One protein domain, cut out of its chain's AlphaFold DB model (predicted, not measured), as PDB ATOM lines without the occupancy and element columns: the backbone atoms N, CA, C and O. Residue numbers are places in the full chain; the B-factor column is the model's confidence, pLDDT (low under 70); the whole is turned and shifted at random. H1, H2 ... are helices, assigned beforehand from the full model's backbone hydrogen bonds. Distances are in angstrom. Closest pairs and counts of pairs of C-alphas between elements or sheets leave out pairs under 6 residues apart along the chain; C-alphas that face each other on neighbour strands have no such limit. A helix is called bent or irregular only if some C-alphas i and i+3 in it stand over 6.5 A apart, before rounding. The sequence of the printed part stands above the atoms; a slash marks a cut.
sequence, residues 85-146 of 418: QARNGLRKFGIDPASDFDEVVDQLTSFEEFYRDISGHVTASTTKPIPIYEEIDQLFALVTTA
ATOM      1  N   GLN A  85      50.931  47.701  16.800       86.44
ATOM      2  CA  GLN A  85      51.207  47.201  15.453       86.44
ATOM      3  C   GLN A  85      50.014  46.438  14.880       86.44
ATOM      4  O   GLN A  85      49.630  46.701  13.747       86.44
ATOM      5  N   ALA A  86      49.384  45.560  15.660       91.00
ATOM      6  CA  ALA A  86      48.206  44.825  15.217       91.00
ATOM      7  C   ALA A  86      47.039  45.767  14.896       91.00
ATOM      8  O   ALA A  86      46.404  45.643  13.854       91.00
ATOM      9  N   ARG A  87      46.821  46.789  15.731       89.00
ATOM     10  CA  ARG A  87      45.832  47.848  15.476       89.00
ATOM     11  C   ARG A  87      46.141  48.629  14.195       89.00
ATOM     12  O   ARG A  87      45.240  48.900  13.410       89.00
ATOM     13  N   ASN A  88      47.402  48.997  13.970       83.06
ATOM     14  CA  ASN A  88      47.825  49.682  12.747       83.06
ATOM     15  C   ASN A  88      47.682  48.779  11.513       83.06
ATOM     16  O   ASN A  88      47.262  49.251  10.461       83.06
ATOM     17  N   GLY A  89      47.987  47.490  11.654       86.38
ATOM     18  CA  GLY A  89      47.786  46.473  10.630       86.38
ATOM     19  C   GLY A  89      46.316  46.338  10.250       86.38
ATOM     20  O   GLY A  89      45.987  46.471   9.079       86.38
ATOM     21  N   LEU A  90      45.420  46.196  11.230       88.56
ATOM     22  CA  LEU A  90      43.971  46.187  11.002       88.56
ATOM     23  C   LEU A  90      43.511  47.421  10.211       88.56
ATOM     24  O   LEU A  90      42.834  47.262   9.197       88.56
ATOM     25  N   ARG A  91      43.968  48.628  10.580       83.56
ATOM     26  CA  ARG A  91      43.657  49.856   9.819       83.56
ATOM     27  C   ARG A  91      44.160  49.805   8.385       83.56
ATOM     28  O   ARG A  91      43.472  50.262   7.481       83.56
ATOM     29  N   LYS A  92      45.357  49.254   8.163       77.44
ATOM     30  CA  LYS A  92      45.910  49.068   6.815       77.44
ATOM     31  C   LYS A  92      45.010  48.168   5.958       77.44
ATOM     32  O   LYS A  92      44.889  48.419   4.769       77.44
ATOM     33  N   PHE A  93      44.314  47.215   6.570       81.31
ATOM     34  CA  PHE A  93      43.323  46.361   5.914       81.31
ATOM     35  C   PHE A  93      41.873  46.885   6.008       81.31
ATOM     36  O   PHE A  93      40.940  46.112   5.808       81.31
ATOM     37  N   GLY A  94      41.662  48.175   6.302       75.00
ATOM     38  CA  GLY A  94      40.328  48.797   6.310       75.00
ATOM     39  C   GLY A  94      39.456  48.438   7.520       75.00
ATOM     40  O   GLY A  94      38.242  48.616   7.486       75.00
ATOM     41  N   ILE A  95      40.048  47.912   8.594       85.12
ATOM     42  CA  ILE A  95      39.339  47.572   9.831       85.12
ATOM     43  C   ILE A  95      39.696  48.612  10.891       85.12
ATOM     44  O   ILE A  95      40.845  48.678  11.332       85.12
ATOM     45  N   ASP A  96      38.721  49.409  11.337       84.38
ATOM     46  CA  ASP A  96      38.933  50.328  12.460       84.38
ATOM     47  C   ASP A  96      39.054  49.532  13.776       84.38
ATOM     48  O   ASP A  96      38.116  48.820  14.161       84.38
ATOM     49  N   PRO A  97      40.209  49.571  14.467       86.81
ATOM     50  CA  PRO A  97      40.436  48.742  15.637       86.81
ATOM     51  C   PRO A  97      39.615  49.219  16.836       86.81
ATOM     52  O   PRO A  97      39.726  50.368  17.270       86.81
ATOM     53  N   ALA A  98      38.875  48.292  17.440       91.25
ATOM     54  CA  ALA A  98      38.062  48.533  18.623       91.25
ATOM     55  C   ALA A  98      38.891  49.035  19.814       91.25
ATOM     56  O   ALA A  98      40.084  48.759  19.937       91.25
ATOM     57  N   SER A  99      38.285  49.793  20.727       83.94
ATOM     58  CA  SER A  99      39.021  50.341  21.880       83.94
ATOM     59  C   SER A  99      39.253  49.318  22.997       83.94
ATOM     60  O   SER A  99      40.286  49.385  23.664       83.94
ATOM     61  N   ASP A 100      38.332  48.367  23.151       90.62
ATOM     62  CA  ASP A 100      38.348  47.324  24.178       90.62
ATOM     63  C   ASP A 100      39.265  46.148  23.799       90.62
ATOM     64  O   ASP A 100      39.431  45.836  22.620       90.62
ATOM     65  N   PHE A 101      39.888  45.504  24.791       92.81
ATOM     66  CA  PHE A 101      40.816  44.395  24.551       92.81
ATOM     67  C   PHE A 101      40.135  43.181  23.910       92.81
ATOM     68  O   PHE A 101      40.659  42.657  22.926       92.81
ATOM     69  N   ASP A 102      38.994  42.743  24.449       94.56
ATOM     70  CA  ASP A 102      38.308  41.536  23.986       94.56
ATOM     71  C   ASP A 102      37.752  41.758  22.572       94.56
ATOM     72  O   ASP A 102      37.883  40.893  21.708       94.56
ATOM     73  N   GLU A 103      37.246  42.962  22.286       95.56
ATOM     74  CA  GLU A 103      36.803  43.328  20.935       95.56
ATOM     75  C   GLU A 103      37.960  43.310  19.916       95.56
ATOM     76  O   GLU A 103      37.777  42.858  18.784       95.56
ATOM     77  N   VAL A 104      39.172  43.744  20.295       95.06
ATOM     78  CA  VAL A 104      40.344  43.618  19.407       95.06
ATOM     79  C   VAL A 104      40.739  42.155  19.203       95.06
ATOM     80  O   VAL A 104      41.119  41.782  18.093       95.06
ATOM     81  N   VAL A 105      40.637  41.303  20.227       96.56
ATOM     82  CA  VAL A 105      40.881  39.857  20.076       96.56
ATOM     83  C   VAL A 105      39.905  39.240  19.069       96.56
ATOM     84  O   VAL A 105      40.333  38.465  18.207       96.56
ATOM     85  N   ASP A 106      38.626  39.614  19.130       97.00
ATOM     86  CA  ASP A 106      37.598  39.160  18.189       97.00
ATOM     87  C   ASP A 106      37.886  39.640  16.757       97.00
ATOM     88  O   ASP A 106      37.804  38.852  15.806       97.00
ATOM     89  N   GLN A 107      38.293  40.905  16.587       97.44
ATOM     90  CA  GLN A 107      38.703  41.449  15.286       97.44
ATOM     91  C   GLN A 107      39.912  40.705  14.709       97.44
ATOM     92  O   GLN A 107      39.909  40.344  13.534       97.44
ATOM     93  N   LEU A 108      40.933  40.437  15.525       97.31
ATOM     94  CA  LEU A 108      42.132  39.731  15.077       97.31
ATOM     95  C   LEU A 108      41.862  38.260  14.759       97.31
ATOM     96  O   LEU A 108      42.450  37.720  13.827       97.31
ATOM     97  N   THR A 109      40.956  37.620  15.494       96.50
ATOM     98  CA  THR A 109      40.534  36.242  15.215       96.50
ATOM     99  C   THR A 109      39.742  36.176  13.908       96.50
ATOM    100  O   THR A 109      40.002  35.314  13.074       96.50
ATOM    101  N   SER A 110      38.841  37.135  13.678       96.44
ATOM    102  CA  SER A 110      38.116  37.264  12.406       96.44
ATOM    103  C   SER A 110      39.078  37.515  11.238       96.44
ATOM    104  O   SER A 110      38.942  36.919  10.169       96.44
ATOM    105  N   PHE A 111      40.097  38.355  11.450       96.50
ATOM    106  CA  PHE A 111      41.154  38.579  10.466       96.50
ATOM    107  C   PHE A 111      41.969  37.307  10.203       96.50
ATOM    108  O   PHE A 111      42.283  37.020   9.052       96.50
ATOM    109  N   GLU A 112      42.290  36.517  11.232       96.00
ATOM    110  CA  GLU A 112      42.978  35.231  11.068       96.00
ATOM    111  C   GLU A 112      42.176  34.269  10.182       96.00
ATOM    112  O   GLU A 112      42.755  33.624   9.306       96.00
ATOM    113  N   GLU A 113      40.859  34.173  10.375       94.75
ATOM    114  CA  GLU A 113      39.996  33.335   9.534       94.75
ATOM    115  C   GLU A 113      40.056  33.766   8.065       94.75
ATOM    116  O   GLU A 113      40.271  32.927   7.187       94.75
ATOM    117  N   PHE A 114      39.953  35.071   7.804       92.62
ATOM    118  CA  PHE A 114      40.064  35.633   6.458       92.62
ATOM    119  C   PHE A 114      41.452  35.399   5.843       92.62
ATOM    120  O   PHE A 114      41.576  34.941   4.706       92.62
ATOM    121  N   TYR A 115      42.509  35.645   6.618       93.31
ATOM    122  CA  TYR A 115      43.888  35.415   6.203       93.31
ATOM    123  C   TYR A 115      44.119  33.953   5.808       93.31
ATOM    124  O   TYR A 115      44.722  33.678   4.770       93.31
ATOM    125  N   ARG A 116      43.601  33.005   6.597       91.88
ATOM    126  CA  ARG A 116      43.712  31.570   6.314       91.88
ATOM    127  C   ARG A 116      42.941  31.142   5.073       91.88
ATOM    128  O   ARG A 116      43.409  30.239   4.386       91.88
ATOM    129  N   ASP A 117      41.782  31.736   4.808       90.25
ATOM    130  CA  ASP A 117      40.991  31.413   3.615       90.25
ATOM    131  C   ASP A 117      41.740  31.798   2.331       90.25
ATOM    132  O   ASP A 117      41.794  31.021   1.378       90.25
ATOM    133  N   ILE A 118      42.410  32.953   2.345       85.50
ATOM    134  CA  ILE A 118      43.151  33.474   1.190       85.50
ATOM    135  C   ILE A 118      44.546  32.854   1.071       85.50
ATOM    136  O   ILE A 118      44.933  32.365   0.010       85.50
ATOM    137  N   SER A 119      45.324  32.902   2.153       84.88
ATOM    138  CA  SER A 119      46.766  32.610   2.141       84.88
ATOM    139  C   SER A 119      47.109  31.247   2.745       84.88
ATOM    140  O   SER A 119      48.212  30.730   2.556       84.88
ATOM    141  N   GLY A 120      46.180  30.639   3.485       89.56
ATOM    142  CA  GLY A 120      46.458  29.459   4.295       89.56
ATOM    143  C   GLY A 120      47.343  29.781   5.501       89.56
ATOM    144  O   GLY A 120      47.237  30.834   6.117       89.56
ATOM    145  N   HIS A 121      48.201  28.832   5.876       89.38
ATOM    146  CA  HIS A 121      49.247  29.034   6.878       89.38
ATOM    147  C   HIS A 121      50.595  28.879   6.179       89.38
ATOM    148  O   HIS A 121      51.082  27.760   5.983       89.38
ATOM    149  N   VAL A 122      51.170  30.001   5.758       85.81
ATOM    150  CA  VAL A 122      52.284  30.057   4.808       85.81
ATOM    151  C   VAL A 122      53.515  29.357   5.379       85.81
ATOM    152  O   VAL A 122      54.167  28.552   4.706       85.81
ATOM    153  N   THR A 123      53.803  29.582   6.661       87.12
ATOM    154  CA  THR A 123      54.988  29.015   7.312       87.12
ATOM    155  C   THR A 123      54.825  27.554   7.740       87.12
ATOM    156  O   THR A 123      55.822  26.931   8.120       87.12
ATOM    157  N   ALA A 124      53.635  26.950   7.603       88.19
ATOM    158  CA  ALA A 124      53.354  25.576   8.039       88.19
ATOM    159  C   ALA A 124      54.267  24.520   7.394       88.19
ATOM    160  O   ALA A 124      54.556  23.487   7.997       88.19
ATOM    161  N   SER A 125      54.716  24.766   6.160       83.69
ATOM    162  CA  SER A 125      55.572  23.849   5.393       83.69
ATOM    163  C   SER A 125      57.075  24.047   5.635       83.69
ATOM    164  O   SER A 125      57.896  23.288   5.114       83.69
ATOM    165  N   THR A 126      57.454  25.054   6.425       85.12
ATOM    166  CA  THR A 126      58.857  25.396   6.676       85.12
ATOM    167  C   THR A 126      59.494  24.482   7.727       85.12
ATOM    168  O   THR A 126      58.825  23.793   8.493       85.12
ATOM    169  N   THR A 127      60.828  24.485   7.806       85.62
ATOM    170  CA  THR A 127      61.591  23.676   8.778       85.62
ATOM    171  C   THR A 127      61.303  24.051  10.241       85.62
ATOM    172  O   THR A 127      61.561  23.255  11.145       85.62
ATOM    173  N   LYS A 128      60.816  25.273  10.483       86.19
ATOM    174  CA  LYS A 128      60.439  25.806  11.798       86.19
ATOM    175  C   LYS A 128      59.179  26.667  11.628       86.19
ATOM    176  O   LYS A 128      59.323  27.883  11.515       86.19
ATOM    177  N   PRO A 129      57.984  26.055  11.563       87.19
ATOM    178  CA  PRO A 129      56.744  26.811  11.443       87.19
ATOM    179  C   PRO A 129      56.561  27.689  12.681       87.19
ATOM    180  O   PRO A 129      56.816  27.237  13.804       87.19
ATOM    181  N   ILE A 130      56.144  28.932  12.465       90.25
ATOM    182  CA  ILE A 130      55.705  29.824  13.540       90.25
ATOM    183  C   ILE A 130      54.187  29.691  13.700       90.25
ATOM    184  O   ILE A 130      53.522  29.250  12.768       90.25
ATOM    185  N   PRO A 131      53.605  30.014  14.860       91.81
ATOM    186  CA  PRO A 131      52.158  30.100  14.988       91.81
ATOM    187  C   PRO A 131      51.561  31.134  14.023       91.81
ATOM    188  O   PRO A 131      52.160  32.173  13.757       91.81
ATOM    189  N   ILE A 132      50.345  30.876  13.540       92.69
ATOM    190  CA  ILE A 132      49.637  31.754  12.590       92.69
ATOM    191  C   ILE A 132      49.532  33.215  13.062       92.69
ATOM    192  O   ILE A 132      49.637  34.133  12.262       92.69
ATOM    193  N   TYR A 133      49.350  33.444  14.362       91.81
ATOM    194  CA  TYR A 133      49.180  34.781  14.914       91.81
ATOM    195  C   TYR A 133      50.507  35.548  14.909       91.81
ATOM    196  O   TYR A 133      50.497  36.767  14.785       91.81
ATOM    197  N   GLU A 134      51.649  34.852  14.980       90.56
ATOM    198  CA  GLU A 134      52.970  35.457  14.777       90.56
ATOM    199  C   GLU A 134      53.229  35.741  13.293       90.56
ATOM    200  O   GLU A 134      53.840  36.752  12.962       90.56
ATOM    201  N   GLU A 135      52.747  34.878  12.392       91.06
ATOM    202  CA  GLU A 135      52.795  35.105  10.939       91.06
ATOM    203  C   GLU A 135      51.994  36.359  10.550       91.06
ATOM    204  O   GLU A 135      52.495  37.214   9.822       91.06
ATOM    205  N   ILE A 136      50.795  36.523  11.116       93.44
ATOM    206  CA  ILE A 136      49.964  37.721  10.944       93.44
ATOM    207  C   ILE A 136      50.615  38.955  11.587       93.44
ATOM    208  O   ILE A 136      50.626  40.017  10.970       93.44
ATOM    209  N   ASP A 137      51.211  38.839  12.781       90.12
ATOM    210  CA  ASP A 137      51.951  39.952  13.403       90.12
ATOM    211  C   ASP A 137      53.125  40.401  12.513       90.12
ATOM    212  O   ASP A 137      53.352  41.597  12.356       90.12
ATOM    213  N   GLN A 138      53.828  39.471  11.852       87.62
ATOM    214  CA  GLN A 138      54.884  39.797  10.883       87.62
ATOM    215  C   GLN A 138      54.344  40.460   9.612       87.62
ATOM    216  O   GLN A 138      54.974  41.393   9.110       87.62
ATOM    217  N   LEU A 139      53.185  40.029   9.105       88.94
ATOM    218  CA  LEU A 139      52.507  40.719   8.007       88.94
ATOM    219  C   LEU A 139      52.168  42.157   8.410       88.94
ATOM    220  O   LEU A 139      52.485  43.088   7.674       88.94
ATOM    221  N   PHE A 140      51.567  42.348   9.585       89.50
ATOM    222  CA  PHE A 140      51.247  43.673  10.107       89.50
ATOM    223  C   PHE A 140      52.491  44.535  10.291       89.50
ATOM    224  O   PHE A 140      52.469  45.698   9.894       89.50
ATOM    225  N   ALA A 141      53.591  43.982  10.805       84.31
ATOM    226  CA  ALA A 141      54.873  44.679  10.861       84.31
ATOM    227  C   ALA A 141      55.311  45.132   9.464       84.31
ATOM    228  O   ALA A 141      55.594  46.310   9.258       84.31
ATOM    229  N   LEU A 142      55.305  44.228   8.484       83.75
ATOM    230  CA  LEU A 142      55.735  44.517   7.120       83.75
ATOM    231  C   LEU A 142      54.902  45.643   6.486       83.75
ATOM    232  O   LEU A 142      55.463  46.645   6.057       83.75
ATOM    233  N   VAL A 143      53.571  45.530   6.491       81.19
ATOM    234  CA  VAL A 143      52.688  46.517   5.836       81.19
ATOM    235  C   VAL A 143      52.622  47.865   6.561       81.19
ATOM    236  O   VAL A 143      52.192  48.858   5.974       81.19
ATOM    237  N   THR A 144      53.015  47.921   7.837       77.31
ATOM    238  CA  THR A 144      53.017  49.168   8.621       77.31
ATOM    239  C   THR A 144      54.381  49.844   8.683       77.31
ATOM    240  O   THR A 144      54.420  51.051   8.893       77.31
ATOM    241  N   THR A 145      55.482  49.111   8.488       74.94
ATOM    242  CA  THR A 145      56.846  49.647   8.648       74.94
ATOM    243  C   THR A 145      57.644  49.719   7.356       74.94
ATOM    244  O   THR A 145      58.573  50.523   7.299       74.94
ATOM    245  N   ALA A 146      57.295  48.946   6.318       74.88
ATOM    246  CA  ALA A 146      58.001  49.003   5.044       74.88
ATOM    247  C   ALA A 146      57.960  50.427   4.479       74.88
ATOM    248  O   ALA A 146      56.894  50.983   4.186       74.88
TER     249      ALA A 146
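This is residues 85 to 146 of the 418 residues of an uncharacterized protein of Haloplanus rubicundus (UniProt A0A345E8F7). The long helix H2 makes one side of this small domain, H4 rises from beside it about perpendicular, and H1 sits in the angle between them, packed mainly on H4. The short H3 lies in the turn that leads from H2 back to H4. The printed part has 62 residues with four named helices, H1, H2, H3 and H4 in that order, and no named strand; the class is all helix. It is compact, with a radius of gyration of the C-alphas of 11.8 A, and only just elongated, spanning 37 by 25 by 19 A.

H1, residues 85 to 92, touches H4, residues 132 to 145, with the closest C-alphas, those of Gly 89 and Phe 140, 4.5 A apart. Their steep tilt of 67 degrees, the same way, is only just short of about perpendicular. H1 only just touches H2, residues 101 to 119, with 3 pairs of C-alphas within 8 A; the closest are Leu 90 and Leu 108, 7.9 A apart. These two run the same way at a steep tilt of 62 degrees. H2 only just touches H4, also with 3 pairs and with Glu 112 alone on its side; the closest C-alphas, of Glu 112 and Tyr 133, are 7.3 A apart, and the lines stand about perpendicular at 87 degrees. H3, residues 122 to 125, only just touches H4, with 3 pairs; its closest C-alphas are those of Thr 123 and Glu 135, 7.4 A apart. H4 is the hub, touching three helices, and of the three touching pairs with a tilt 0 are shallow, a mostly crossed packing. H1 and H3 are apart; H2 and H3 meet only through their link. In H1, H2 and H4 every O i to N i+4 pair is within hydrogen-bond range; H3 is too short for such a pair, and its one O i to N i+3 pair is not within range.

H1 begins at C-alpha 85, (51.207, 47.201, 15.453). H2 runs 26.0 A from C-alpha 101, (40.816, 44.395, 24.551), to C-alpha 119. H3 is irregular: C-alphas 122 and 125 are 7.0 A apart, against about 5 A in a regular helix. H4, 19.7 A long, ends at C-alpha 145, (56.846, 49.647, 8.648).

The C-alphas farthest apart are those of Ser 99 and Thr 127, at 37.3 A. The printed part has no cut; the link from H2 to H3 is tight, and those from H1 to H2 and from H3 to H4 are short. The mean pLDDT of the printed part is 88.6, and no printed residue is under 70.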